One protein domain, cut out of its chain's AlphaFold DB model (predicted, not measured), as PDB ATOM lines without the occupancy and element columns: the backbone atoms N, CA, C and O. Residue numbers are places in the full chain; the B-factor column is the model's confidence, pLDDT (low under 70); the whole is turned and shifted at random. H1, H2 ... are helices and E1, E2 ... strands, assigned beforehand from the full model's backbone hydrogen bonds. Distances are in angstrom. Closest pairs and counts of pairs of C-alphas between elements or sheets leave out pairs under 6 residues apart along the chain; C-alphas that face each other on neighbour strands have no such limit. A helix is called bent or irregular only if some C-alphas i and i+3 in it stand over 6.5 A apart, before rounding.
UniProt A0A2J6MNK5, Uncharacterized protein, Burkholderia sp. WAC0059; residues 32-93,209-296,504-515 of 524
ATOM      1  N   ASP A  32     148.711 165.202 157.080       78.12
ATOM      2  CA  ASP A  32     149.544 166.361 156.749       78.12
ATOM      3  C   ASP A  32     150.587 166.656 157.835       78.12
ATOM      4  O   ASP A  32     151.762 166.829 157.519       78.12
ATOM      5  N   GLU A  33     150.195 166.629 159.113       76.25
ATOM      6  CA  GLU A  33     151.129 166.803 160.232       76.25
ATOM      7  C   GLU A  33     152.200 165.707 160.241       76.25
ATOM      8  O   GLU A  33     153.380 166.016 160.363       76.25
ATOM      9  N   LEU A  34     151.825 164.443 160.016       81.12
ATOM     10  CA  LEU A  34     152.784 163.338 159.896       81.12
ATOM     11  C   LEU A  34     153.787 163.567 158.759       81.12
ATOM     12  O   LEU A  34     154.986 163.347 158.940       81.12
ATOM     13  N   ARG A  35     153.312 164.034 157.599       83.94
ATOM     14  CA  ARG A  35     154.169 164.361 156.453       83.94
ATOM     15  C   ARG A  35     155.140 165.495 156.784       83.94
ATOM     16  O   ARG A  35     156.319 165.397 156.450       83.94
ATOM     17  N   LYS A  36     154.672 166.558 157.442       84.81
ATOM     18  CA  LYS A  36     155.521 167.682 157.870       84.81
ATOM     19  C   LYS A  36     156.564 167.239 158.893       84.81
ATOM     20  O   LYS A  36     157.733 167.572 158.734       84.81
ATOM     21  N   THR A  37     156.182 166.420 159.870       84.69
ATOM     22  CA  THR A  37     157.120 165.821 160.832       84.69
ATOM     23  C   THR A  37     158.202 165.008 160.122       84.69
ATOM     24  O   THR A  37     159.380 165.162 160.429       84.69
ATOM     25  N   GLN A  38     157.835 164.194 159.125       85.56
ATOM     26  CA  GLN A  38     158.801 163.422 158.334       85.56
ATOM     27  C   GLN A  38     159.762 164.312 157.538       85.56
ATOM     28  O   GLN A  38     160.962 164.044 157.538       85.56
ATOM     29  N   LYS A  39     159.268 165.381 156.900       86.62
ATOM     30  CA  LYS A  39     160.123 166.364 156.213       86.62
ATOM     31  C   LYS A  39     161.080 167.063 157.177       86.62
ATOM     32  O   LYS A  39     162.276 167.118 156.919       86.62
ATOM     33  N   ALA A  40     160.577 167.536 158.317       88.31
ATOM     34  CA  ALA A  40     161.401 168.165 159.345       88.31
ATOM     35  C   ALA A  40     162.498 167.212 159.856       88.31
ATOM     36  O   ALA A  40     163.656 167.611 159.967       88.31
ATOM     37  N   ALA A  41     162.161 165.944 160.104       87.38
ATOM     38  CA  ALA A  41     163.128 164.915 160.488       87.38
ATOM     39  C   ALA A  41     164.171 164.648 159.384       87.38
ATOM     40  O   ALA A  41     165.359 164.522 159.679       87.38
ATOM     41  N   SER A  42     163.749 164.604 158.114       86.31
ATOM     42  CA  SER A  42     164.647 164.467 156.958       86.31
ATOM     43  C   SER A  42     165.641 165.627 156.881       86.31
ATOM     44  O   SER A  42     166.848 165.396 156.800       86.31
ATOM     45  N   TYR A  43     165.152 166.863 157.015       87.19
ATOM     46  CA  TYR A  43     165.978 168.067 157.019       87.19
ATOM     47  C   TYR A  43     167.025 168.046 158.144       87.19
ATOM     48  O   TYR A  43     168.211 168.281 157.895       87.19
ATOM     49  N   LEU A  44     166.624 167.685 159.371       88.44
ATOM     50  CA  LEU A  44     167.551 167.506 160.499       88.44
ATOM     51  C   LEU A  44     168.604 166.428 160.222       88.44
ATOM     52  O   LEU A  44     169.761 166.590 160.603       88.44
ATOM     53  N   GLY A  45     168.227 165.351 159.528       85.62
ATOM     54  CA  GLY A  45     169.133 164.279 159.115       85.62
ATOM     55  C   GLY A  45     170.250 164.722 158.162       85.62
ATOM     56  O   GLY A  45     171.224 163.989 158.001       85.62
ATOM     57  N   THR A  46     170.153 165.913 157.562       86.44
ATOM     58  CA  THR A  46     171.210 166.474 156.705       86.44
ATOM     59  C   THR A  46     172.356 167.130 157.482       86.44
ATOM     60  O   THR A  46     173.318 167.580 156.851       86.44
ATOM     61  N   PHE A  47     172.257 167.221 158.812       86.75
ATOM     62  CA  PHE A  47     173.258 167.816 159.697       86.75
ATOM     63  C   PHE A  47     173.936 166.747 160.559       86.75
ATOM     64  O   PHE A  47     173.295 165.817 161.051       86.75
ATOM     65  N   ASP A  48     175.237 166.910 160.782       86.25
ATOM     66  CA  ASP A  48     176.026 166.053 161.668       86.25
ATOM     67  C   ASP A  48     175.734 166.350 163.146       86.25
ATOM     68  O   ASP A  48     175.803 165.460 163.998       86.25
ATOM     69  N   GLU A  49     175.438 167.617 163.461       87.75
ATOM     70  CA  GLU A  49     175.155 168.097 164.814       87.75
ATOM     71  C   GLU A  49     173.937 169.022 164.825       87.75
ATOM     72  O   GLU A  49     173.828 169.945 164.017       87.75
ATOM     73  N   VAL A  50     173.041 168.800 165.788       90.69
ATOM     74  CA  VAL A  50     171.913 169.692 166.077       90.69
ATOM     75  C   VAL A  50     172.156 170.325 167.438       90.69
ATOM     76  O   VAL A  50     172.240 169.634 168.457       90.69
ATOM     77  N   VAL A  51     172.295 171.643 167.437       89.81
ATOM     78  CA  VAL A  51     172.601 172.461 168.604       89.81
ATOM     79  C   VAL A  51     171.416 173.371 168.891       89.81
ATOM     80  O   VAL A  51     170.922 174.054 168.000       89.81
ATOM     81  N   VAL A  52     170.980 173.420 170.140       89.06
ATOM     82  CA  VAL A  52     170.011 174.389 170.647       89.06
ATOM     83  C   VAL A  52     170.750 175.414 171.491       89.06
ATOM     84  O   VAL A  52     171.381 175.050 172.482       89.06
ATOM     85  N   TYR A  53     170.674 176.689 171.120       85.75
ATOM     86  CA  TYR A  53     171.217 177.769 171.937       85.75
ATOM     87  C   TYR A  53     170.231 178.170 173.031       85.75
ATOM     88  O   TYR A  53     169.068 178.469 172.742       85.75
ATOM     89  N   VAL A  54     170.715 178.218 174.273       82.12
ATOM     90  CA  VAL A  54     169.950 178.703 175.424       82.12
ATOM     91  C   VAL A  54     170.807 179.712 176.195       82.12
ATOM     92  O   VAL A  54     171.831 179.323 176.764       82.12
ATOM     93  N   PRO A  55     170.441 181.008 176.209       74.56
ATOM     94  CA  PRO A  55     171.183 182.013 176.960       74.56
ATOM     95  C   PRO A  55     170.967 181.851 178.469       74.56
ATOM     96  O   PRO A  55     169.921 181.369 178.924       74.56
ATOM     97  N   ASN A  56     171.933 182.328 179.255       72.00
ATOM     98  CA  ASN A  56     171.770 182.410 180.700       72.00
ATOM     99  C   ASN A  56     170.970 183.657 181.080       72.00
ATOM    100  O   ASN A  56     171.534 184.720 181.304       72.00
ATOM    101  N   THR A  57     169.652 183.502 181.166       64.19
ATOM    102  CA  THR A  57     168.701 184.571 181.496       64.19
ATOM    103  C   THR A  57     168.021 184.343 182.867       64.19
ATOM    104  O   THR A  57     167.923 183.188 183.314       64.19
ATOM    105  N   PRO A  58     167.555 185.400 183.566       53.53
ATOM    106  CA  PRO A  58     166.549 185.323 184.635       53.53
ATOM    107  C   PRO A  58     165.171 184.960 184.155       53.53
ATOM    108  O   PRO A  58     164.374 184.468 184.949       53.53
ATOM    109  N   ASN A  59     164.871 185.201 182.884       58.19
ATOM    110  CA  ASN A  59     163.567 184.905 182.342       58.19
ATOM    111  C   ASN A  59     163.425 183.380 182.188       58.19
ATOM    112  O   ASN A  59     163.731 182.798 181.143       58.19
ATOM    113  N   TYR A  60     162.944 182.715 183.241       61.41
ATOM    114  CA  TYR A  60     162.625 181.283 183.223       61.41
ATOM    115  C   TYR A  60     161.606 180.933 182.126       61.41
ATOM    116  O   TYR A  60     161.589 179.796 181.651       61.41
ATOM    117  N   GLY A  61     160.802 181.902 181.667       61.50
ATOM    118  CA  GLY A  61     159.934 181.764 180.498       61.50
ATOM    119  C   GLY A  61     160.715 181.440 179.224       61.50
ATOM    120  O   GLY A  61     160.381 180.474 178.535       61.50
ATOM    121  N   MET A  62     161.807 182.160 178.946       67.44
ATOM    122  CA  MET A  62     162.684 181.884 177.795       67.44
ATOM    123  C   MET A  62     163.311 180.486 177.876       67.44
ATOM    124  O   MET A  62     163.327 179.747 176.889       67.44
ATOM    125  N   GLN A  63     163.787 180.083 179.058       72.12
ATOM    126  CA  GLN A  63     164.376 178.753 179.261       72.12
ATOM    127  C   GLN A  63     163.349 177.636 179.109       72.12
ATOM    128  O   GLN A  63     163.657 176.596 178.528       72.12
ATOM    129  N   ALA A  64     162.116 177.852 179.562       68.56
ATOM    130  CA  ALA A  64     161.039 176.906 179.331       68.56
ATOM    131  C   ALA A  64     160.684 176.801 177.844       68.56
ATOM    132  O   ALA A  64     160.492 175.689 177.359       68.56
ATOM    133  N   ILE A  65     160.653 177.908 177.093       70.81
ATOM    134  CA  ILE A  65     160.444 177.855 175.637       70.81
ATOM    135  C   ILE A  65     161.566 177.059 174.954       70.81
ATOM    136  O   ILE A  65     161.291 176.223 174.091       70.81
ATOM    137  N   ALA A  66     162.817 177.227 175.383       76.88
ATOM    138  CA  ALA A  66     163.922 176.412 174.885       76.88
ATOM    139  C   ALA A  66     163.782 174.923 175.260       76.88
ATOM    140  O   ALA A  66     163.960 174.056 174.403       76.88
ATOM    141  N   ALA A  67     163.406 174.608 176.504       77.62
ATOM    142  CA  ALA A  67     163.181 173.236 176.964       77.62
ATOM    143  C   ALA A  67     162.110 172.513 176.130       77.62
ATOM    144  O   ALA A  67     162.283 171.345 175.781       77.62
ATOM    145  N   ARG A  68     161.045 173.224 175.736       77.00
ATOM    146  CA  ARG A  68     159.989 172.725 174.840       77.00
ATOM    147  C   ARG A  68     160.533 172.304 173.475       77.00
ATOM    148  O   ARG A  68     160.230 171.214 172.996       77.00
ATOM    149  N   MET A  69     161.381 173.138 172.875       80.19
ATOM    150  CA  MET A  69     162.031 172.839 171.598       80.19
ATOM    151  C   MET A  69     162.976 171.633 171.706       80.19
ATOM    152  O   MET A  69     162.948 170.750 170.852       80.19
ATOM    153  N   ILE A  70     163.777 171.562 172.775       84.19
ATOM    154  CA  ILE A  70     164.685 170.430 173.034       84.19
ATOM    155  C   ILE A  70     163.888 169.130 173.192       84.19
ATOM    156  O   ILE A  70     164.273 168.094 172.643       84.19
ATOM    157  N   HIS A  71     162.770 169.180 173.919       79.81
ATOM    158  CA  HIS A  71     161.879 168.038 174.088       79.81
ATOM    159  C   HIS A  71     161.325 167.555 172.742       79.81
ATOM    160  O   HIS A  71     161.403 166.363 172.451       79.81
ATOM    161  N   ASP A  72     160.808 168.460 171.910       79.25
ATOM    162  CA  ASP A  72     160.216 168.111 170.614       79.25
ATOM    163  C   ASP A  72     161.246 167.506 169.647       79.25
ATOM    164  O   ASP A  72     160.997 166.464 169.037       79.25
ATOM    165  N   LEU A  73     162.455 168.080 169.592       85.19
ATOM    166  CA  LEU A  73     163.574 167.517 168.831       85.19
ATOM    167  C   LEU A  73     163.869 166.079 169.258       85.19
ATOM    168  O   LEU A  73     163.969 165.185 168.419       85.19
ATOM    169  N   ARG A  74     163.986 165.847 170.567       82.56
ATOM    170  CA  ARG A  74     164.340 164.540 171.131       82.56
ATOM    171  C   ARG A  74     163.248 163.494 170.921       82.56
ATOM    172  O   ARG A  74     163.569 162.336 170.672       82.56
ATOM    173  N   THR A  75     161.992 163.876 171.119       75.31
ATOM    174  CA  THR A  75     160.873 162.930 171.181       75.31
ATOM    175  C   THR A  75     160.303 162.640 169.792       75.31
ATOM    176  O   THR A  75     159.945 161.495 169.526       75.31
ATOM    177  N   ASN A  76     160.248 163.641 168.905       75.31
ATOM    178  CA  ASN A  76     159.465 163.552 167.669       75.31
ATOM    179  C   ASN A  76     160.287 163.644 166.378       75.31
ATOM    180  O   ASN A  76     159.812 163.169 165.346       75.31
ATOM    181  N   LEU A  77     161.475 164.256 166.400       82.31
ATOM    182  CA  LEU A  77     162.157 164.648 165.159       82.31
ATOM    183  C   LEU A  77     163.512 163.982 164.927       82.31
ATOM    184  O   LEU A  77     163.844 163.672 163.784       82.31
ATOM    185  N   LEU A  78     164.304 163.758 165.971       82.12
ATOM    186  CA  LEU A  78     165.621 163.150 165.826       82.12
ATOM    187  C   LEU A  78     165.544 161.629 165.747       82.12
ATOM    188  O   LEU A  78     164.774 160.975 166.453       82.12
ATOM    189  N   ALA A  79     166.404 161.054 164.909       73.44
ATOM    190  CA  ALA A  79     166.532 159.611 164.811       73.44
ATOM    191  C   ALA A  79     167.089 159.024 166.119       73.44
ATOM    192  O   ALA A  79     167.898 159.640 166.818       73.44
ATOM    193  N   SER A  80     166.698 157.785 166.429       68.44
ATOM    194  CA  SER A  80     167.195 157.065 167.603       68.44
ATOM    195  C   SER A  80     168.731 157.060 167.642       68.44
ATOM    196  O   SER A  80     169.376 156.461 166.784       68.44
ATOM    197  N   GLY A  81     169.311 157.693 168.667       67.88
ATOM    198  CA  GLY A  81     170.761 157.760 168.890       67.88
ATOM    199  C   GLY A  81     171.437 159.071 168.466       67.88
ATOM    200  O   GLY A  81     172.582 159.290 168.863       67.88
ATOM    201  N   GLN A  82     170.754 159.964 167.740       78.56
ATOM    202  CA  GLN A  82     171.257 161.324 167.509       78.56
ATOM    203  C   GLN A  82     171.237 162.139 168.808       78.56
ATOM    204  O   GLN A  82     170.306 162.033 169.610       78.56
ATOM    205  N   THR A  83     172.289 162.934 169.016       84.50
ATOM    206  CA  THR A  83     172.471 163.762 170.214       84.50
ATOM    207  C   THR A  83     172.060 165.205 169.934       84.50
ATOM    208  O   THR A  83     172.533 165.796 168.966       84.50
ATOM    209  N   VAL A  84     171.228 165.779 170.805       88.94
ATOM    210  CA  VAL A  84     170.996 167.227 170.876       88.94
ATOM    211  C   VAL A  84     172.093 167.840 171.730       88.94
ATOM    212  O   VAL A  84     172.283 167.454 172.888       88.94
ATOM    213  N   HIS A  85     172.794 168.816 171.178       90.38
ATOM    214  CA  HIS A  85     173.715 169.646 171.936       90.38
ATOM    215  C   HIS A  85     172.974 170.886 172.441       90.38
ATOM    216  O   HIS A  85     172.255 171.526 171.687       90.38
ATOM    217  N   ILE A  86     173.126 171.230 173.712       89.25
ATOM    218  CA  ILE A  86     172.597 172.459 174.299       89.25
ATOM    219  C   ILE A  86     173.792 173.382 174.502       89.25
ATOM    220  O   ILE A  86     174.666 173.082 175.314       89.25
ATOM    221  N   ALA A  87     173.846 174.463 173.732       86.81
ATOM    222  CA  ALA A  87     174.904 175.452 173.817       86.81
ATOM    223  C   ALA A  87     174.492 176.591 174.750       86.81
ATOM    224  O   ALA A  87     173.472 177.247 174.530       86.81
ATOM    225  N   THR A  88     175.309 176.834 175.768       82.44
ATOM    226  CA  THR A  88     175.062 177.832 176.817       82.44
ATOM    227  C   THR A  88     176.309 178.708 177.008       82.44
ATOM    228  O   THR A  88     177.421 178.193 176.881       82.44
ATOM    229  N   PRO A  89     176.189 180.014 177.311       76.31
ATOM    230  CA  PRO A  89     177.341 180.895 177.539       76.31
ATOM    231  C   PRO A  89     177.876 180.766 178.981       76.31
ATOM    232  O   PRO A  89     177.844 181.722 179.751       76.31
ATOM    233  N   GLU A  90     178.290 179.564 179.396       70.94
ATOM    234  CA  GLU A  90     178.533 179.255 180.820       70.94
ATOM    235  C   GLU A  90     179.970 179.451 181.299       70.94
ATOM    236  O   GLU A  90     180.177 179.632 182.499       70.94
ATOM    237  N   SER A  91     180.957 179.467 180.400       63.19
ATOM    238  CA  SER A  91     182.382 179.592 180.756       63.19
ATOM    239  C   SER A  91     182.754 180.858 181.536       63.19
ATOM    240  O   SER A  91     183.819 180.893 182.153       63.19
ATOM    241  N   GLU A  92     181.890 181.876 181.559       58.97
ATOM    242  CA  GLU A  92     182.161 183.172 182.192       58.97
ATOM    243  C   GLU A  92     181.222 183.518 183.362       58.97
ATOM    244  O   GLU A  92     181.387 184.582 183.965       58.97
ATOM    245  N   ILE A  93     180.272 182.646 183.731       68.12
ATOM    246  CA  ILE A  93     179.307 182.971 184.793       68.12
ATOM    247  C   ILE A  93     180.018 183.006 186.154       68.12
ATOM    248  O   ILE A  93     180.594 182.018 186.614       68.12
ATOM    249  N   ALA A 209     172.267 175.392 182.359       80.00
ATOM    250  CA  ALA A 209     172.187 173.954 182.443       80.00
ATOM    251  C   ALA A 209     171.474 173.513 183.723       80.00
ATOM    252  O   ALA A 209     170.595 172.657 183.655       80.00
ATOM    253  N   ASP A 210     171.784 174.114 184.871       78.44
ATOM    254  CA  ASP A 210     171.121 173.786 186.137       78.44
ATOM    255  C   ASP A 210     169.653 174.218 186.149       78.44
ATOM    256  O   ASP A 210     168.789 173.450 186.586       78.44
ATOM    257  N   LYS A 211     169.338 175.394 185.594       75.75
ATOM    258  CA  LYS A 211     167.947 175.849 185.455       75.75
ATOM    259  C   LYS A 211     167.150 174.932 184.526       75.75
ATOM    260  O   LYS A 211     166.069 174.485 184.894       75.75
ATOM    261  N   LEU A 212     167.702 174.559 183.369       76.81
ATOM    262  CA  LEU A 212     167.069 173.611 182.442       76.81
ATOM    263  C   LEU A 212     166.894 172.220 183.060       76.81
ATOM    264  O   LEU A 212     165.847 171.608 182.874       76.81
ATOM    265  N   ARG A 213     167.881 171.724 183.818       78.38
ATOM    266  CA  ARG A 213     167.764 170.458 184.566       78.38
ATOM    267  C   ARG A 213     166.679 170.523 185.634       78.38
ATOM    268  O   ARG A 213     166.071 169.502 185.923       78.38
ATOM    269  N   THR A 214     166.449 171.692 186.216       72.88
ATOM    270  CA  THR A 214     165.385 171.896 187.204       72.88
ATOM    271  C   THR A 214     164.017 171.940 186.524       72.88
ATOM    272  O   THR A 214     163.112 171.217 186.932       72.88
ATOM    273  N   LEU A 215     163.886 172.724 185.448       68.38
ATOM    274  CA  LEU A 215     162.649 172.871 184.674       68.38
ATOM    275  C   LEU A 215     162.223 171.571 183.977       68.38
ATOM    276  O   LEU A 215     161.031 171.297 183.859       68.38
ATOM    277  N   ALA A 216     163.193 170.794 183.495       70.75
ATOM    278  CA  ALA A 216     162.976 169.574 182.729       70.75
ATOM    279  C   ALA A 216     164.036 168.507 183.092       70.75
ATOM    280  O   ALA A 216     164.990 168.266 182.333       70.75
ATOM    281  N   PRO A 217     163.913 167.854 184.266       70.94
ATOM    282  CA  PRO A 217     164.886 166.869 184.762       70.94
ATOM    283  C   PRO A 217     165.124 165.691 183.812       70.94
ATOM    284  O   PRO A 217     166.216 165.108 183.754       70.94
ATOM    285  N   GLU A 218     164.118 165.347 183.017       71.94
ATOM    286  CA  GLU A 218     164.196 164.321 181.989       71.94
ATOM    287  C   GLU A 218     165.109 164.720 180.821       71.94
ATOM    288  O   GLU A 218     165.649 163.841 180.151       71.94
ATOM    289  N   LEU A 219     165.308 166.016 180.553       72.56
ATOM    290  CA  LEU A 219     166.322 166.478 179.595       72.56
ATOM    291  C   LEU A 219     167.724 166.347 180.197       72.56
ATOM    292  O   LEU A 219     168.643 165.890 179.522       72.56
ATOM    293  N   GLY A 220     167.871 166.682 181.480       69.56
ATOM    294  CA  GLY A 220     169.140 166.616 182.206       69.56
ATOM    295  C   GLY A 220     169.757 165.221 182.310       69.56
ATOM    296  O   GLY A 220     170.977 165.084 182.377       69.56
ATOM    297  N   SER A 221     168.913 164.190 182.320       71.12
ATOM    298  CA  SER A 221     169.302 162.780 182.463       71.12
ATOM    299  C   SER A 221     169.289 161.995 181.144       71.12
ATOM    300  O   SER A 221     169.686 160.824 181.109       71.12
ATOM    301  N   ALA A 222     168.862 162.618 180.042       77.31
ATOM    302  CA  ALA A 222     168.780 161.966 178.744       77.31
ATOM    303  C   ALA A 222     170.178 161.702 178.161       77.31
ATOM    304  O   ALA A 222     170.986 162.607 177.975       77.31
ATOM    305  N   ARG A 223     170.453 160.442 177.794       78.88
ATOM    306  CA  ARG A 223     171.758 160.017 177.239       78.88
ATOM    307  C   ARG A 223     172.138 160.719 175.932       78.88
ATOM    308  O   ARG A 223     173.313 160.742 175.572       78.88
ATOM    309  N   ASN A 224     171.146 161.232 175.214       83.12
ATOM    310  CA  ASN A 224     171.287 161.910 173.934       83.12
ATOM    311  C   ASN A 224     171.111 163.433 174.040       83.12
ATOM    312  O   ASN A 224     170.833 164.083 173.038       83.12
ATOM    313  N   VAL A 225     171.280 164.002 175.233       87.12
ATOM    314  CA  VAL A 225     171.357 165.448 175.451       87.12
ATOM    315  C   VAL A 225     172.725 165.764 176.049       87.12
ATOM    316  O   VAL A 225     173.150 165.124 177.012       87.12
ATOM    317  N   ARG A 226     173.453 166.720 175.465       89.38
ATOM    318  CA  ARG A 226     174.781 167.133 175.946       89.38
ATOM    319  C   ARG A 226     174.875 168.641 176.051       89.38
ATOM    320  O   ARG A 226     174.568 169.335 175.095       89.38
ATOM    321  N   PHE A 227     175.355 169.131 177.184       87.81
ATOM    322  CA  PHE A 227     175.658 170.548 177.362       87.81
ATOM    323  C   PHE A 227     177.047 170.855 176.804       87.81
ATOM    324  O   PHE A 227     177.965 170.042 176.943       87.81
ATOM    325  N   MET A 228     177.186 172.009 176.167       87.88
ATOM    326  CA  MET A 228     178.453 172.533 175.671       87.88
ATOM    327  C   MET A 228     178.492 174.051 175.817       87.88
ATOM    328  O   MET A 228     177.449 174.704 175.877       87.88
ATOM    329  N   ASP A 229     179.694 174.617 175.825       84.44
ATOM    330  CA  ASP A 229     179.830 176.065 175.743       84.44
ATOM    331  C   ASP A 229     179.552 176.542 174.310       84.44
ATOM    332  O   ASP A 229     180.000 175.927 173.338       84.44
ATOM    333  N   ILE A 230     178.826 177.650 174.156       81.75
ATOM    334  CA  ILE A 230     178.595 178.259 172.838       81.75
ATOM    335  C   ILE A 230     179.905 178.663 172.143       81.75
ATOM    336  O   ILE A 230     179.986 178.628 170.916       81.75
ATOM    337  N   ALA A 231     180.959 178.975 172.901       80.12
ATOM    338  CA  ALA A 231     182.291 179.264 172.383       80.12
ATOM    339  C   ALA A 231     182.944 178.060 171.686       80.12
ATOM    340  O   ALA A 231     183.927 178.246 170.968       80.12
ATOM    341  N   ASP A 232     182.435 176.841 171.884       81.19
ATOM    342  CA  ASP A 232     182.917 175.627 171.222       81.19
ATOM    343  C   ASP A 232     182.174 175.298 169.919       81.19
ATOM    344  O   ASP A 232     182.571 174.379 169.197       81.19
ATOM    345  N   LEU A 233     181.127 176.056 169.581       81.88
ATOM    346  CA  LEU A 233     180.355 175.857 168.359       81.88
ATOM    347  C   LEU A 233     181.249 175.976 167.115       81.88
ATOM    348  O   LEU A 233     182.012 176.930 166.976       81.88
ATOM    349  N   GLY A 234     181.138 175.017 166.191       72.94
ATOM    350  CA  GLY A 234     181.858 175.014 164.911       72.94
ATOM    351  C   GLY A 234     183.321 174.555 164.973       72.94
ATOM    352  O   GLY A 234     183.885 174.209 163.937       72.94
ATOM    353  N   LYS A 235     183.930 174.430 166.165       78.62
ATOM    354  CA  LYS A 235     185.324 173.953 166.313       78.62
ATOM    355  C   LYS A 235     185.543 172.521 165.814       78.62
ATOM    356  O   LYS A 235     186.671 172.147 165.508       78.62
ATOM    357  N   SER A 236     184.483 171.714 165.748       74.44
ATOM    358  CA  SER A 236     184.518 170.329 165.265       74.44
ATOM    359  C   SER A 236     184.615 170.214 163.738       74.44
ATOM    360  O   SER A 236     184.904 169.124 163.245       74.44
ATOM    361  N   GLY A 237     184.359 171.298 162.990       76.56
ATOM    362  CA  GLY A 237     184.298 171.295 161.522       76.56
ATOM    363  C   GLY A 237     183.116 170.512 160.932       76.56
ATOM    364  O   GLY A 237     183.059 170.318 159.722       76.56
ATOM    365  N   LYS A 238     182.191 170.041 161.772       84.06
ATOM    366  CA  LYS A 238     181.004 169.286 161.363       84.06
ATOM    367  C   LYS A 238     179.910 170.206 160.831       84.06
ATOM    368  O   LYS A 238     179.822 171.362 161.245       84.06
ATOM    369  N   LYS A 239     179.043 169.685 159.960       85.88
ATOM    370  CA  LYS A 239     177.875 170.424 159.473       85.88
ATOM    371  C   LYS A 239     176.849 170.540 160.602       85.88
ATOM    372  O   LYS A 239     176.226 169.553 160.989       85.88
ATOM    373  N   THR A 240     176.662 171.745 161.123       86.50
ATOM    374  CA  THR A 240     175.879 171.987 162.339       86.50
ATOM    375  C   THR A 240     174.633 172.812 162.044       86.50
ATOM    376  O   THR A 240     174.708 173.850 161.385       86.50
ATOM    377  N   LEU A 241     173.492 172.391 162.583       88.94
ATOM    378  CA  LEU A 241     172.300 173.223 162.701       88.94
ATOM    379  C   LEU A 241     172.264 173.847 164.096       88.94
ATOM    380  O   LEU A 241     172.211 173.128 165.089       88.94
ATOM    381  N   LEU A 242     172.261 175.173 164.171       88.12
ATOM    382  CA  LEU A 242     172.044 175.938 165.391       88.12
ATOM    383  C   LEU A 242     170.608 176.469 165.414       88.12
ATOM    384  O   LEU A 242     170.229 177.299 164.592       88.12
ATOM    385  N   LEU A 243     169.824 176.024 166.384       87.38
ATOM    386  CA  LEU A 243     168.477 176.503 166.657       87.38
ATOM    387  C   LEU A 243     168.528 177.466 167.844       87.38
ATOM    388  O   LEU A 243     168.800 177.051 168.971       87.38
ATOM    389  N   ALA A 244     168.277 178.748 167.603       77.19
ATOM    390  CA  ALA A 244     168.199 179.755 168.659       77.19
ATOM    391  C   ALA A 244     166.733 180.007 169.036       77.19
ATOM    392  O   ALA A 244     165.912 180.279 168.161       77.19
ATOM    393  N   GLY A 245     166.399 179.878 170.324       69.12
ATOM    394  CA  GLY A 245     165.067 180.190 170.861       69.12
ATOM    395  C   GLY A 245     164.799 181.701 170.989       69.12
ATOM    396  O   GLY A 245     165.606 182.492 170.508       69.12
ATOM    397  N   PRO A 246     163.685 182.117 171.631       58.94
ATOM    398  CA  PRO A 246     163.432 183.525 171.953       58.94
ATOM    399  C   PRO A 246     164.553 184.103 172.807       58.94
ATOM    400  O   PRO A 246     164.895 183.500 173.824       58.94
ATOM    401  N   THR A 247     165.065 185.277 172.434       57.00
ATOM    402  CA  THR A 247     165.911 186.083 173.320       57.00
ATOM    403  C   THR A 247     165.512 187.548 173.360       57.00
ATOM    404  O   THR A 247     165.477 188.225 172.328       57.00
ATOM    405  N   ASP A 248     165.347 188.060 174.575       49.00
ATOM    406  CA  ASP A 248     165.135 189.490 174.821       49.00
ATOM    407  C   ASP A 248     166.419 190.304 174.600       49.00
ATOM    408  O   ASP A 248     166.382 191.491 174.245       49.00
ATOM    409  N   GLU A 249     167.569 189.637 174.713       50.38
ATOM    410  CA  GLU A 249     168.893 190.225 174.561       50.38
ATOM    411  C   GLU A 249     169.144 190.687 173.114       50.38
ATOM    412  O   GLU A 249     168.863 190.014 172.121       50.38
ATOM    413  N   THR A 250     169.664 191.905 172.977       41.25
ATOM    414  CA  THR A 250     170.079 192.523 171.705       41.25
ATOM    415  C   THR A 250     171.409 191.973 171.184       41.25
ATOM    416  O   THR A 250     171.748 192.206 170.027       41.25
ATOM    417  N   GLY A 251     172.151 191.245 172.025       42.62
ATOM    418  CA  GLY A 251     173.547 190.865 171.820       42.62
ATOM    419  C   GLY A 251     173.774 189.437 171.336       42.62
ATOM    420  O   GLY A 251     174.788 188.839 171.699       42.62
ATOM    421  N   HIS A 252     172.877 188.864 170.530       49.91
ATOM    422  CA  HIS A 252     173.218 187.617 169.853       49.91
ATOM    423  C   HIS A 252     174.488 187.820 169.026       49.91
ATOM    424  O   HIS A 252     174.509 188.593 168.069       49.91
ATOM    425  N   LYS A 253     175.556 187.107 169.396       47.19
ATOM    426  CA  LYS A 253     176.703 186.933 168.515       47.19
ATOM    427  C   LYS A 253     176.218 186.148 167.302       47.19
ATOM    428  O   LYS A 253     176.117 184.922 167.366       47.19
ATOM    429  N   ASP A 254     175.964 186.851 166.201       52.59
ATOM    430  CA  ASP A 254     176.061 186.256 164.873       52.59
ATOM    431  C   ASP A 254     177.364 185.447 164.876       52.59
ATOM    432  O   ASP A 254     178.439 185.998 165.149       52.59
ATOM    433  N   CYS A 255     177.292 184.125 164.696       51.75
ATOM    434  CA  CYS A 255     178.489 183.278 164.737       51.75
ATOM    435  C   CYS A 255     179.321 183.451 163.449       51.75
ATOM    436  O   CYS A 255     179.653 182.477 162.778       51.75
ATOM    437  N   ASN A 256     179.669 184.697 163.117       46.59
ATOM    438  CA  ASN A 256     180.427 185.142 161.949       46.59
ATOM    439  C   ASN A 256     181.851 184.548 161.890       46.59
ATOM    440  O   ASN A 256     182.565 184.764 160.925       46.59
ATOM    441  N   GLY A 257     182.284 183.797 162.910       47.38
ATOM    442  CA  GLY A 257     183.556 183.067 162.913       47.38
ATOM    443  C   GLY A 257     183.504 181.657 162.310       47.38
ATOM    444  O   GLY A 257     184.556 181.044 162.166       47.38
ATOM    445  N   ASN A 258     182.316 181.137 161.974       53.53
ATOM    446  CA  ASN A 258     182.106 179.753 161.514       53.53
ATOM    447  C   ASN A 258     181.480 179.679 160.104       53.53
ATOM    448  O   ASN A 258     180.641 178.813 159.828       53.53
ATOM    449  N   GLU A 259     181.848 180.619 159.228       55.66
ATOM    450  CA  GLU A 259     181.402 180.662 157.831       55.66
ATOM    451  C   GLU A 259     181.646 179.298 157.150       55.66
ATOM    452  O   GLU A 259     182.745 178.748 157.202       55.66
ATOM    453  N   GLY A 260     180.604 178.714 156.547       61.00
ATOM    454  CA  GLY A 260     180.696 177.467 155.772       61.00
ATOM    455  C   GLY A 260     180.092 176.201 156.395       61.00
ATOM    456  O   GLY A 260     179.625 175.353 155.637       61.00
ATOM    457  N   VAL A 261     180.044 176.053 157.727       73.94
ATOM    458  CA  VAL A 261     179.610 174.782 158.370       73.94
ATOM    459  C   VAL A 261     178.369 174.894 159.255       73.94
ATOM    460  O   VAL A 261     177.699 173.891 159.492       73.94
ATOM    461  N   VAL A 262     178.021 176.102 159.714       77.75
ATOM    462  CA  VAL A 262     176.862 176.323 160.593       77.75
ATOM    463  C   VAL A 262     175.693 176.920 159.812       77.75
ATOM    464  O   VAL A 262     175.814 177.976 159.192       77.75
ATOM    465  N   THR A 263     174.536 176.269 159.891       84.38
ATOM    466  CA  THR A 263     173.236 176.864 159.551       84.38
ATOM    467  C   THR A 263     172.550 177.297 160.838       84.38
ATOM    468  O   THR A 263     172.422 176.496 161.753       84.38
ATOM    469  N   GLN A 264     172.124 178.551 160.932       83.62
ATOM    470  CA  GLN A 264     171.463 179.121 162.102       83.62
ATOM    471  C   GLN A 264     170.008 179.422 161.772       83.62
ATOM    472  O   GLN A 264     169.714 180.075 160.771       83.62
ATOM    473  N   VAL A 265     169.097 178.984 162.632       84.69
ATOM    474  CA  VAL A 265     167.673 179.294 162.541       84.69
ATOM    475  C   VAL A 265     167.259 179.939 163.852       84.69
ATOM    476  O   VAL A 265     167.242 179.299 164.904       84.69
ATOM    477  N   PHE A 266     166.920 181.222 163.783       78.62
ATOM    478  CA  PHE A 266     166.374 181.960 164.911       78.62
ATOM    479  C   PHE A 266     164.872 181.707 164.973       78.62
ATOM    480  O   PHE A 266     164.078 182.317 164.255       78.62
ATOM    481  N   LEU A 267     164.489 180.799 165.860       72.44
ATOM    482  CA  LEU A 267     163.117 180.420 166.170       72.44
ATOM    483  C   LEU A 267     162.514 181.337 167.243       72.44
ATOM    484  O   LEU A 267     161.653 180.888 167.998       72.44
ATOM    485  N   ASN A 268     162.955 182.606 167.285       64.00
ATOM    486  CA  ASN A 268     162.467 183.626 168.214       64.00
ATOM    487  C   ASN A 268     160.941 183.575 168.316       64.00
ATOM    488  O   ASN A 268     160.244 183.442 167.305       64.00
ATOM    489  N   ASP A 269     160.433 183.677 169.541       54.41
ATOM    490  CA  ASP A 269     159.004 183.829 169.745       54.41
ATOM    491  C   ASP A 269     158.566 185.204 169.228       54.41
ATOM    492  O   ASP A 269     159.235 186.216 169.454       54.41
ATOM    493  N   ARG A 270     157.435 185.238 168.524       45.59
ATOM    494  CA  ARG A 270     156.851 186.454 167.946       45.59
ATOM    495  C   ARG A 270     156.467 187.475 169.024       45.59
ATOM    496  O   ARG A 270     156.399 188.655 168.714       45.59
ATOM    497  N   ASP A 271     156.310 187.052 170.272       42.88
ATOM    498  CA  ASP A 271     155.995 187.923 171.413       42.88
ATOM    499  C   ASP A 271     157.156 188.867 171.775       42.88
ATOM    500  O   ASP A 271     156.931 189.945 172.314       42.88
ATOM    501  N   HIS A 272     158.394 188.492 171.435       45.62
ATOM    502  CA  HIS A 272     159.596 189.172 171.924       45.62
ATOM    503  C   HIS A 272     160.423 189.846 170.830       45.62
ATOM    504  O   HIS A 272     161.508 190.315 171.167       45.62
ATOM    505  N   ARG A 273     159.928 189.885 169.567       51.50
ATOM    506  CA  ARG A 273     160.440 190.586 168.349       51.50
ATOM    507  C   ARG A 273     160.458 189.666 167.104       51.50
ATOM    508  O   ARG A 273     161.500 189.083 166.780       51.50
ATOM    509  N   PRO A 274     159.342 189.503 166.364       53.44
ATOM    510  CA  PRO A 274     159.264 188.595 165.210       53.44
ATOM    511  C   PRO A 274     160.212 188.977 164.071       53.44
ATOM    512  O   PRO A 274     160.727 188.107 163.372       53.44
ATOM    513  N   GLU A 275     160.531 190.261 163.926       57.91
ATOM    514  CA  GLU A 275     161.519 190.777 162.976       57.91
ATOM    515  C   GLU A 275     162.950 190.267 163.244       57.91
ATOM    516  O   GLU A 275     163.872 190.458 162.437       57.91
ATOM    517  N   ARG A 276     163.163 189.614 164.391       64.19
ATOM    518  CA  ARG A 276     164.414 188.942 164.748       64.19
ATOM    519  C   ARG A 276     164.431 187.462 164.413       64.19
ATOM    520  O   ARG A 276     165.484 186.847 164.576       64.19
ATOM    521  N   ARG A 277     163.340 186.872 163.922       68.12
ATOM    522  CA  ARG A 277     163.426 185.551 163.294       68.12
ATOM    523  C   ARG A 277     164.177 185.716 161.977       68.12
ATOM    524  O   ARG A 277     163.878 186.589 161.160       68.12
ATOM    525  N   ARG A 278     165.218 184.917 161.797       76.56
ATOM    526  CA  ARG A 278     166.150 184.987 160.670       76.56
ATOM    527  C   ARG A 278     166.723 183.601 160.449       76.56
ATOM    528  O   ARG A 278     166.844 182.819 161.391       76.56
ATOM    529  N   ILE A 279     167.102 183.322 159.215       77.19
ATOM    530  CA  ILE A 279     167.869 182.131 158.881       77.19
ATOM    531  C   ILE A 279     169.194 182.597 158.311       77.19
ATOM    532  O   ILE A 279     169.228 183.517 157.494       77.19
ATOM    533  N   PHE A 280     170.269 181.953 158.741       76.62
ATOM    534  CA  PHE A 280     171.580 182.111 158.144       76.62
ATOM    535  C   PHE A 280     172.094 180.749 157.707       76.62
ATOM    536  O   PHE A 280     172.305 179.879 158.544       76.62
ATOM    537  N   VAL A 281     172.323 180.544 156.415       76.44
ATOM    538  CA  VAL A 281     172.935 179.312 155.905       76.44
ATOM    539  C   VAL A 281     174.389 179.622 155.603       76.44
ATOM    540  O   VAL A 281     174.689 180.452 154.745       76.44
ATOM    541  N   ALA A 282     175.302 178.997 156.352       71.50
ATOM    542  CA  ALA A 282     176.740 179.216 156.209       71.50
ATOM    543  C   ALA A 282     177.146 180.709 156.264       71.50
ATOM    544  O   ALA A 282     178.068 181.126 155.573       71.50
ATOM    545  N   GLY A 283     176.447 181.510 157.081       67.56
ATOM    546  CA  GLY A 283     176.685 182.953 157.242       67.56
ATOM    547  C   GLY A 283     175.863 183.861 156.316       67.56
ATOM    548  O   GLY A 283     175.780 185.061 156.560       67.56
ATOM    549  N   ASN A 284     175.184 183.316 155.304       72.44
ATOM    550  CA  ASN A 284     174.347 184.108 154.398       72.44
ATOM    551  C   ASN A 284     172.917 184.196 154.920       72.44
ATOM    552  O   ASN A 284     172.340 183.174 155.275       72.44
ATOM    553  N   ARG A 285     172.330 185.397 154.962       77.00
ATOM    554  CA  ARG A 285     170.944 185.596 155.415       77.00
ATOM    555  C   ARG A 285     169.944 185.098 154.368       77.00
ATOM    556  O   ARG A 285     170.058 185.449 153.198       77.00
ATOM    557  N   HIS A 286     168.919 184.384 154.823       75.88
ATOM    558  CA  HIS A 286     167.786 183.932 154.017       75.88
ATOM    559  C   HIS A 286     166.459 184.429 154.592       75.88
ATOM    560  O   HIS A 286     166.347 184.763 155.779       75.88
ATOM    561  N   GLU A 287     165.452 184.485 153.724       76.00
ATOM    562  CA  GLU A 287     164.080 184.785 154.116       76.00
ATOM    563  C   GLU A 287     163.449 183.589 154.834       76.00
ATOM    564  O   GLU A 287     163.735 182.428 154.537       76.00
ATOM    565  N   LEU A 288     162.584 183.887 155.799       72.06
ATOM    566  CA  LEU A 288     161.748 182.873 156.424       72.06
ATOM    567  C   LEU A 288     160.634 182.463 155.466       72.06
ATOM    568  O   LEU A 288     160.056 183.336 154.816       72.06
ATOM    569  N   PRO A 289     160.271 181.169 155.415       71.00
ATOM    570  CA  PRO A 289     159.106 180.763 154.650       71.00
ATOM    571  C   PRO A 289     157.851 181.489 155.157       71.00
ATOM    572  O   PRO A 289     157.612 181.594 156.364       71.00
ATOM    573  N   ALA A 290     157.043 181.999 154.228       70.94
ATOM    574  CA  ALA A 290     155.817 182.720 154.556       70.94
ATOM    575  C   ALA A 290     154.828 181.825 155.331       70.94
ATOM    576  O   ALA A 290     154.868 180.602 155.208       70.94
ATOM    577  N   GLU A 291     153.927 182.431 156.113       65.75
ATOM    578  CA  GLU A 291     152.767 181.772 156.758       65.75
ATOM    579  C   GLU A 291     153.078 180.695 157.822       65.75
ATOM    580  O   GLU A 291     152.172 180.034 158.325       65.75
ATOM    581  N   ILE A 292     154.339 180.525 158.236       64.38
ATOM    582  CA  ILE A 292     154.706 179.640 159.364       64.38
ATOM    583  C   ILE A 292     154.088 180.115 160.700       64.38
ATOM    584  O   ILE A 292     154.004 179.356 161.660       64.38
ATOM    585  N   GLU A 293     153.695 181.385 160.782       56.94
ATOM    586  CA  GLU A 293     153.563 182.099 162.056       56.94
ATOM    587  C   GLU A 293     152.135 182.389 162.500       56.94
ATOM    588  O   GLU A 293     151.938 182.766 163.655       56.94
ATOM    589  N   GLN A 294     151.161 182.288 161.596       56.22
ATOM    590  CA  GLN A 294     149.809 182.776 161.874       56.22
ATOM    591  C   GLN A 294     149.156 181.948 162.984       56.22
ATOM    592  O   GLN A 294     148.523 182.512 163.873       56.22
ATOM    593  N   ASP A 295     149.462 180.649 163.040       56.50
ATOM    594  CA  ASP A 295     148.705 179.707 163.846       56.50
ATOM    595  C   ASP A 295     149.609 178.746 164.611       56.50
ATOM    596  O   ASP A 295     149.209 177.616 164.814       56.50
ATOM    597  N   ALA A 296     150.827 179.121 165.014       62.59
ATOM    598  CA  ALA A 296     151.782 178.153 165.557       62.59
ATOM    599  C   ALA A 296     151.722 177.974 167.090       62.59
ATOM    600  O   ALA A 296     151.796 178.951 167.839       62.59
ATOM    601  N   LEU A 504     155.360 175.103 165.558       77.38
ATOM    602  CA  LEU A 504     156.259 176.102 164.965       77.38
ATOM    603  C   LEU A 504     157.577 175.504 164.460       77.38
ATOM    604  O   LEU A 504     158.031 175.852 163.369       77.38
ATOM    605  N   LEU A 505     158.200 174.631 165.254       80.62
ATOM    606  CA  LEU A 505     159.479 174.010 164.918       80.62
ATOM    607  C   LEU A 505     159.318 173.118 163.687       80.62
ATOM    608  O   LEU A 505     160.052 173.270 162.713       80.62
ATOM    609  N   ILE A 506     158.321 172.233 163.713       82.50
ATOM    610  CA  ILE A 506     158.044 171.294 162.621       82.50
ATOM    611  C   ILE A 506     157.699 172.048 161.341       82.50
ATOM    612  O   ILE A 506     158.228 171.731 160.277       82.50
ATOM    613  N   GLU A 507     156.848 173.067 161.422       81.31
ATOM    614  CA  GLU A 507     156.478 173.850 160.249       81.31
ATOM    615  C   GLU A 507     157.681 174.608 159.680       81.31
ATOM    616  O   GLU A 507     157.882 174.612 158.469       81.31
ATOM    617  N   THR A 508     158.515 175.190 160.549       81.56
ATOM    618  CA  THR A 508     159.728 175.885 160.107       81.56
ATOM    619  C   THR A 508     160.672 174.920 159.398       81.56
ATOM    620  O   THR A 508     161.039 175.155 158.252       81.56
ATOM    621  N   LEU A 509     161.030 173.806 160.038       85.44
ATOM    622  CA  LEU A 509     162.000 172.855 159.490       85.44
ATOM    623  C   LEU A 509     161.480 172.128 158.243       85.44
ATOM    624  O   LEU A 509     162.231 171.942 157.292       85.44
ATOM    625  N   SER A 510     160.199 171.753 158.210       83.94
ATOM    626  CA  SER A 510     159.612 171.034 157.067       83.94
ATOM    627  C   SER A 510     159.542 171.862 155.785       83.94
ATOM    628  O   SER A 510     159.553 171.284 154.702       83.94
ATOM    629  N   ARG A 511     159.476 173.195 155.900       81.19
ATOM    630  CA  ARG A 511     159.476 174.122 154.757       81.19
ATOM    631  C   ARG A 511     160.875 174.590 154.364       81.19
ATOM    632  O   ARG A 511     161.049 175.070 153.251       81.19
ATOM    633  N   LEU A 512     161.860 174.465 155.256       78.12
ATOM    634  CA  LEU A 512     163.255 174.757 154.919       78.12
ATOM    635  C   LEU A 512     163.839 173.728 153.950       78.12
ATOM    636  O   LEU A 512     164.660 174.099 153.119       78.12
ATOM    637  N   ASP A 513     163.367 172.482 154.015       66.94
ATOM    638  CA  ASP A 513     163.689 171.432 153.041       66.94
ATOM    639  C   ASP A 513     163.276 171.849 151.615       66.94
ATOM    640  O   ASP A 513     164.077 171.806 150.691       66.94
ATOM    641  N   ASP A 514     162.059 172.389 151.460       57.66
ATOM    642  CA  ASP A 514     161.474 172.760 150.158       57.66
ATOM    643  C   ASP A 514     162.106 174.018 149.511       57.66
ATOM    644  O   ASP A 514     161.807 174.336 148.360       57.66
ATOM    645  N   GLY A 515     162.938 174.772 150.243       49.41
ATOM    646  CA  GLY A 515     163.496 176.064 149.810       49.41
ATOM    647  C   GLY A 515     165.022 176.121 149.697       49.41
ATOM    648  O   GLY A 515     165.556 177.165 149.319       49.41
TER     649      GLY A 515
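What this domain is: This is residues 32 to 93, 209 to 296 and 504 to 515 of the 524 residues of an uncharacterized protein of Burkholderia sp. WAC0059 (UniProt A0A2J6MNK5). A strongly twisted wall of seven strands has the long helix H2 over one face, running along the strands over E1 and E2. The short helices H3 and H4 pack on H2 on the E3 side of the sheet, and H1 and H5 form a steeply crossed pair by the other end of H2. The 162 printed residues hold five named helices and seven named strands, in the order H1 E1 H2 E2 H3 H4 E3 E4 E5 E6 E7 H5, a mixed class of helices and strands. The mixed sheet runs E3 E2 E1 E4 E5 E6 E7, parallel from E3 to E5 and antiparallel beyond. The whole is compact, with a radius of gyration of the C-alphas of 14.7 A and spans of 40 by 34 by 31 A.

Where its parts are: H1, residues 32 to 44, begins with C-alpha 32 at (149.544, 166.361, 156.749) and is 18.4 A long. E1 is residues 49 to 53; H2, residues 60 to 77, is 24.6 A long, neither bent nor irregular, but only just: C-alphas 74 and 77 are 6.4 A apart. E2 is residues 84 to 88, with C-alpha 84 at (170.996, 167.227, 170.876). H3 is residues 209 to 215, H4 217 to 220, E3 225 to 229, E4 240 to 244, E5 262 to 266, E6 279 to 281 and E7 284 to 286. H5, residues 504 to 513, 14.8 A long, ends with C-alpha 513 at (163.689, 171.432, 153.041).

How they stand to each other: H2, at a height of 9.3 A over the sheet, makes two layers with it, helix on one face. E1, H2 and E2 form a strand-helix-strand unit, two parallel neighbour strands with a helix between, its crossover right-handed. N 85 and O 50 of E2 and E1 are 2.9 A apart, within hydrogen-bond range, as are N 243 and O 51 of E4 and E1, 2.8 A. E5, E6 and E7 form a meander, each strand the antiparallel neighbour of the one before; N 264 and O 280 are 2.7 A apart, N 286 and O 279 2.8 A. H2 touches H3 about perpendicular at 86 degrees, closest at the C-alphas of Gln 63 and Leu 212, 6.6 A. H1 touches H5 at a steep tilt of 66 degrees, closest at the C-alphas of Ala 40 and Ser 510, 4.1 A. In H1, H2 and H3 every O i to N i+4 pair is within hydrogen-bond range, in H5 5 of 6; H4 is too short for such a pair.

The domain as a whole: The C-alphas of Asp 32 and Glu 92, the two farthest apart, are 44.7 A apart. Residues 94 to 208 and 297 to 503 are not printed; the gaps between C-alphas are 11.7 A and 5.0 A. The links E4 to E5 and E5 to E6 are long. Mean pLDDT of the printed part is 73.5, with 50 residues under 70, among them 245 to 260 and 268 to 277.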